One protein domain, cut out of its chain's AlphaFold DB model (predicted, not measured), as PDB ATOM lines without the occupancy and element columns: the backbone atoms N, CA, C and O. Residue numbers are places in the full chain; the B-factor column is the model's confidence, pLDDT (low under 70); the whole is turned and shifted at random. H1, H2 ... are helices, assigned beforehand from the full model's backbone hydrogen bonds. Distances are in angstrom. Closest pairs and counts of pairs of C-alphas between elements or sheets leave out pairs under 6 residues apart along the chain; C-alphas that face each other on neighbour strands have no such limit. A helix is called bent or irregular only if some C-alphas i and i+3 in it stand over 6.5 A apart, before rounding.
ATOM      1  N   ASN A   6     313.381 233.937 122.266       82.00
ATOM      2  CA  ASN A   6     313.583 232.597 121.716       82.00
ATOM      3  C   ASN A   6     313.178 231.521 122.728       82.00
ATOM      4  O   ASN A   6     312.520 230.548 122.364       82.00
ATOM      5  N   LEU A   7     313.512 231.735 124.004       80.81
ATOM      6  CA  LEU A   7     313.124 230.839 125.092       80.81
ATOM      7  C   LEU A   7     311.607 230.867 125.316       80.81
ATOM      8  O   LEU A   7     310.985 229.815 125.413       80.81
ATOM      9  N   LEU A   8     310.995 232.054 125.283       82.50
ATOM     10  CA  LEU A   8     309.542 232.203 125.364       82.50
ATOM     11  C   LEU A   8     308.831 231.442 124.236       82.50
ATOM     12  O   LEU A   8     307.856 230.741 124.484       82.50
ATOM     13  N   LYS A   9     309.323 231.546 122.996       82.94
ATOM     14  CA  LYS A   9     308.732 230.844 121.848       82.94
ATOM     15  C   LYS A   9     308.807 229.323 122.003       82.94
ATOM     16  O   LYS A   9     307.856 228.633 121.642       82.94
ATOM     17  N   ALA A  10     309.910 228.813 122.552       82.94
ATOM     18  CA  ALA A  10     310.059 227.394 122.860       82.94
ATOM     19  C   ALA A  10     309.095 226.956 123.977       82.94
ATOM     20  O   ALA A  10     308.366 225.983 123.798       82.94
ATOM     21  N   GLU A  11     309.019 227.711 125.078       83.69
ATOM     22  CA  GLU A  11     308.084 227.451 126.182       83.69
ATOM     23  C   GLU A  11     306.623 227.448 125.698       83.69
ATOM     24  O   GLU A  11     305.877 226.516 125.991       83.69
ATOM     25  N   MET A  12     306.218 228.432 124.887       81.81
ATOM     26  CA  MET A  12     304.860 228.509 124.334       81.81
ATOM     27  C   MET A  12     304.526 227.336 123.402       81.81
ATOM     28  O   MET A  12     303.382 226.882 123.379       81.81
ATOM     29  N   LEU A  13     305.503 226.824 122.646       83.62
ATOM     30  CA  LEU A  13     305.308 225.653 121.788       83.62
ATOM     31  C   LEU A  13     305.087 224.390 122.627       83.62
ATOM     32  O   LEU A  13     304.163 223.626 122.350       83.62
ATOM     33  N   VAL A  14     305.896 224.195 123.672       84.38
ATOM     34  CA  VAL A  14     305.763 223.054 124.590       84.38
ATOM     35  C   VAL A  14     304.423 223.111 125.323       84.38
ATOM     36  O   VAL A  14     303.691 222.127 125.326       84.38
ATOM     37  N   ILE A  15     304.047 224.276 125.855       79.75
ATOM     38  CA  ILE A  15     302.763 224.470 126.543       79.75
ATOM     39  C   ILE A  15     301.586 224.166 125.618       79.75
ATOM     40  O   ILE A  15     300.664 223.464 126.027       79.75
ATOM     41  N   LYS A  16     301.623 224.628 124.360       80.62
ATOM     42  CA  LYS A  16     300.572 224.331 123.377       80.62
ATOM     43  C   LYS A  16     300.380 222.826 123.168       80.62
ATOM     44  O   LYS A  16     299.249 222.386 123.003       80.62
ATOM     45  N   ASN A  17     301.463 222.053 123.185       79.81
ATOM     46  CA  ASN A  17     301.403 220.598 123.034       79.81
ATOM     47  C   ASN A  17     300.987 219.876 124.325       79.81
ATOM     48  O   ASN A  17     300.404 218.799 124.257       79.81
ATOM     49  N   CYS A  18     301.275 220.454 125.493       74.38
ATOM     50  CA  CYS A  18     300.892 219.899 126.793       74.38
ATOM     51  C   CYS A  18     299.449 220.237 127.207       74.38
ATOM     52  O   CYS A  18     298.944 219.640 128.153       74.38
ATOM     53  N   LEU A  19     298.792 221.186 126.536       70.88
ATOM     54  CA  LEU A  19     297.417 221.587 126.833       70.88
ATOM     55  C   LEU A  19     296.410 220.606 126.204       70.88
ATOM     56  O   LEU A  19     296.327 220.521 124.977       70.88
ATOM     57  N   PRO A  20     295.608 219.882 127.009       67.50
ATOM     58  CA  PRO A  20     294.515 219.074 126.485       67.50
ATOM     59  C   PRO A  20     293.387 219.965 125.937       67.50
ATOM     60  O   PRO A  20     293.180 221.085 126.397       67.50
ATOM     61  N   SER A  21     292.609 219.446 124.982       65.69
ATOM     62  CA  SER A  21     291.497 220.158 124.323       65.69
ATOM     63  C   SER A  21     290.391 220.636 125.282       65.69
ATOM     64  O   SER A  21     289.615 221.516 124.918       65.69
ATOM     65  N   ASN A  22     290.334 220.080 126.499       64.06
ATOM     66  CA  ASN A  22     289.462 220.514 127.590       64.06
ATOM     67  C   ASN A  22     290.264 221.330 128.613       64.06
ATOM     68  O   ASN A  22     291.052 220.785 129.388       64.06
ATOM     69  N   TYR A  23     290.044 222.643 128.618       62.75
ATOM     70  CA  TYR A  23     290.699 223.576 129.531       62.75
ATOM     71  C   TYR A  23     290.038 223.535 130.916       62.75
ATOM     72  O   TYR A  23     289.061 224.236 131.165       62.75
ATOM     73  N   ASN A  24     290.594 222.742 131.831       67.31
ATOM     74  CA  ASN A  24     290.234 222.786 133.252       67.31
ATOM     75  C   ASN A  24     291.219 223.691 134.005       67.31
ATOM     76  O   ASN A  24     292.431 223.531 133.856       67.31
ATOM     77  N   HIS A  25     290.718 224.615 134.832       65.56
ATOM     78  CA  HIS A  25     291.556 225.574 135.571       65.56
ATOM     79  C   HIS A  25     292.583 224.879 136.491       65.56
ATOM     80  O   HIS A  25     293.715 225.346 136.630       65.56
ATOM     81  N   ASP A  26     292.222 223.745 137.085       66.12
ATOM     82  CA  ASP A  26     293.113 223.014 137.992       66.12
ATOM     83  C   ASP A  26     294.273 222.347 137.237       66.12
ATOM     84  O   ASP A  26     295.427 222.421 137.654       66.12
ATOM     85  N   VAL A  27     293.988 221.800 136.051       65.88
ATOM     86  CA  VAL A  27     294.985 221.145 135.190       65.88
ATOM     87  C   VAL A  27     295.965 222.167 134.607       65.88
ATOM     88  O   VAL A  27     297.166 221.916 134.547       65.88
ATOM     89  N   THR A  28     295.488 223.354 134.218       65.75
ATOM     90  CA  THR A  28     296.361 224.415 133.689       65.75
ATOM     91  C   THR A  28     297.289 224.996 134.757       65.75
ATOM     92  O   THR A  28     298.418 225.371 134.438       65.75
ATOM     93  N   LYS A  29     296.863 225.018 136.026       69.31
ATOM     94  CA  LYS A  29     297.688 225.460 137.157       69.31
ATOM     95  C   LYS A  29     298.828 224.485 137.465       69.31
ATOM     96  O   LYS A  29     299.927 224.927 137.795       69.31
ATOM     97  N   ASP A  30     298.593 223.183 137.317       68.25
ATOM     98  CA  ASP A  30     299.620 222.161 137.541       68.25
ATOM     99  C   ASP A  30     300.665 222.077 136.420       68.25
ATOM    100  O   ASP A  30     301.830 221.776 136.692       68.25
ATOM    101  N   ILE A  31     300.271 222.376 135.179       67.81
ATOM    102  CA  ILE A  31     301.169 222.391 134.013       67.81
ATOM    103  C   ILE A  31     302.033 223.662 134.008       67.81
ATOM    104  O   ILE A  31     303.240 223.601 133.771       67.81
ATOM    105  N   CYS A  32     301.442 224.820 134.311       67.62
ATOM    106  CA  CYS A  32     302.113 226.120 134.274       67.62
ATOM    107  C   CYS A  32     302.799 226.472 135.606       67.62
ATOM    108  O   CYS A  32     302.540 227.526 136.190       67.62
ATOM    109  N   LYS A  33     303.688 225.599 136.094       72.88
ATOM    110  CA  LYS A  33     304.515 225.873 137.283       72.88
ATOM    111  C   LYS A  33     305.671 226.817 136.949       72.88
ATOM    112  O   LYS A  33     306.307 226.696 135.901       72.88
ATOM    113  N   GLU A  34     305.994 227.707 137.887       69.88
ATOM    114  CA  GLU A  34     307.090 228.682 137.762       69.88
ATOM    115  C   GLU A  34     308.458 228.019 137.509       69.88
ATOM    116  O   GLU A  34     309.283 228.561 136.770       69.88
ATOM    117  N   SER A  35     308.665 226.818 138.063       71.38
ATOM    118  CA  SER A  35     309.879 226.011 137.894       71.38
ATOM    119  C   SER A  35     310.076 225.474 136.476       71.38
ATOM    120  O   SER A  35     311.201 225.161 136.101       71.38
ATOM    121  N   THR A  36     308.994 225.325 135.709       72.88
ATOM    122  CA  THR A  36     309.011 224.680 134.387       72.88
ATOM    123  C   THR A  36     308.901 225.708 133.264       72.88
ATOM    124  O   THR A  36     309.575 225.581 132.248       72.88
ATOM    125  N   PHE A  37     308.084 226.752 133.455       79.06
ATOM    126  CA  PHE A  37     307.823 227.782 132.447       79.06
ATOM    127  C   PHE A  37     307.926 229.182 133.049       79.06
ATOM    128  O   PHE A  37     306.930 229.880 133.250       79.06
ATOM    129  N   THR A  38     309.145 229.607 133.371       80.06
ATOM    130  CA  THR A  38     309.380 230.868 134.081       80.06
ATOM    131  C   THR A  38     308.950 232.101 133.278       80.06
ATOM    132  O   THR A  38     308.439 233.058 133.865       80.06
ATOM    133  N   ASN A  39     309.136 232.124 131.951       82.25
ATOM    134  CA  ASN A  39     308.773 233.299 131.151       82.25
ATOM    135  C   ASN A  39     307.265 233.378 130.920       82.25
ATOM    136  O   ASN A  39     306.676 234.448 131.091       82.25
ATOM    137  N   VAL A  40     306.632 232.252 130.586       81.56
ATOM    138  CA  VAL A  40     305.175 232.205 130.390       81.56
ATOM    139  C   VAL A  40     304.428 232.475 131.695       81.56
ATOM    140  O   VAL A  40     303.463 233.235 131.691       81.56
ATOM    141  N   TYR A  41     304.909 231.950 132.825       82.62
ATOM    142  CA  TYR A  41     304.331 232.235 134.139       82.62
ATOM    143  C   TYR A  41     304.369 233.733 134.474       82.62
ATOM    144  O   TYR A  41     303.357 234.309 134.872       82.62
ATOM    145  N   LYS A  42     305.500 234.405 134.225       82.81
ATOM    146  CA  LYS A  42     305.624 235.864 134.395       82.81
ATOM    147  C   LYS A  42     304.676 236.642 133.481       82.81
ATOM    148  O   LYS A  42     304.075 237.617 133.925       82.81
ATOM    149  N   MET A  43     304.519 236.225 132.223       82.69
ATOM    150  CA  MET A  43     303.554 236.847 131.306       82.69
ATOM    151  C   MET A  43     302.113 236.664 131.777       82.69
ATOM    152  O   MET A  43     301.342 237.619 131.745       82.69
ATOM    153  N   LEU A  44     301.762 235.469 132.255       82.19
ATOM    154  CA  LEU A  44     300.440 235.190 132.802       82.19
ATOM    155  C   LEU A  44     300.173 236.030 134.054       82.19
ATOM    156  O   LEU A  44     299.101 236.614 134.183       82.19
ATOM    157  N   GLN A  45     301.160 236.164 134.939       83.50
ATOM    158  CA  GLN A  45     301.062 237.019 136.118       83.50
ATOM    159  C   GLN A  45     300.807 238.481 135.734       83.50
ATOM    160  O   GLN A  45     299.928 239.117 136.311       83.50
ATOM    161  N   VAL A  46     301.523 239.010 134.737       85.25
ATOM    162  CA  VAL A  46     301.280 240.369 134.225       85.25
ATOM    163  C   VAL A  46     299.889 240.478 133.609       85.25
ATOM    164  O   VAL A  46     299.173 241.422 133.927       85.25
ATOM    165  N   ALA A  47     299.475 239.505 132.795       84.44
ATOM    166  CA  ALA A  47     298.151 239.491 132.177       84.44
ATOM    167  C   ALA A  47     297.018 239.488 133.217       84.44
ATOM    168  O   ALA A  47     296.023 240.176 133.026       84.44
ATOM    169  N   LEU A  48     297.191 238.769 134.331       81.88
ATOM    170  CA  LEU A  48     296.239 238.744 135.449       81.88
ATOM    171  C   LEU A  48     296.300 240.004 136.325       81.88
ATOM    172  O   LEU A  48     295.310 240.360 136.956       81.88
ATOM    173  N   THR A  49     297.457 240.667 136.390       84.75
ATOM    174  CA  THR A  49     297.643 241.897 137.177       84.75
ATOM    175  C   THR A  49     297.099 243.121 136.446       84.75
ATOM    176  O   THR A  49     296.659 244.076 137.086       84.75
ATOM    177  N   ILE A  50     297.120 243.116 135.111       82.19
ATOM    178  CA  ILE A  50     296.511 244.182 134.319       82.19
ATOM    179  C   ILE A  50     294.997 244.141 134.565       82.19
ATOM    180  O   ILE A  50     294.355 243.129 134.280       82.19
TER     181      ILE A  50
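This is residues 6 to 50 of the 115 residues of the protein "Zinc finger MYM-type protein 1" of Sipha flava (yellow sugarcane aphid) (UniProt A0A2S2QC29). Two longer helices meet at a corner: H3 begins near residues 7 to 12 of H1 and runs away from it at nearly a right angle. A short helix, H2, lies on the way between them, where the backbone loops out after H1 and folds back; residues 21 to 26, in that loop and the first part of H2, stick out, and so do residues 45 to 50 at the far end of H3. The printed part has 45 residues with three named helices, in the order H1, H2, H3, and no named strand; the class is all helix. The whole is compact, with a radius of gyration of the C-alphas of 10.5 A, and the C-alphas span 25 by 24 by 17 A.

H1 is residues 6 to 18, the longest helix by residues, and begins at C-alpha 6, (313.583, 232.597, 121.716); its first and last C-alphas are 18.7 A apart. A link of six residues leads to H2, residues 25 to 31, which measures 10.2 A from first to last C-alpha and begins at C-alpha 25, (291.556, 225.574, 135.571). Six more residues lead to H3, residues 38 to 49, 16.4 A from first to last C-alpha, which ends at C-alpha 49, (297.643, 241.897, 137.177). None of the three helices is bent or irregular.

H1 and H3 touch, and their lines stand about perpendicular, at 81 degrees. The closest C-alphas of the two are those of Leu 8 and Asn 39, 5.9 A apart. H1 touches H3 with residues 7 to 12 alone, and H3 touches H1 with residues 39 to 40 alone. H1 and H2 are close but not clearly touching, the closest C-alphas being those of Cys 18 and Ile 31, 7.6 A apart. H1 and H2 run opposite ways at a steep tilt of 55 degrees. H2 and H3 are apart, though they follow each other in the chain, and H2 touches no helix. In H1, H2 and H3 every O i to N i+4 pair is within hydrogen-bond range.

The two C-alphas farthest apart are those of Asn 6 and Asp 26, at 27.9 A. The first and last printed C-alphas, of Asn 6 and Ile 50, are 24.2 A apart. Residues 21 to 26 stand free, and so do residues 45 to 50, of which 45 to 49 belong to H3. The body without these stretches spans 25 by 17 by 14 A. The printed part has no cut, and both links, H1 to H2 and H2 to H3, are short. The mean pLDDT of the printed part is 76.4; residues 20 to 32 and residue 34 are under 70.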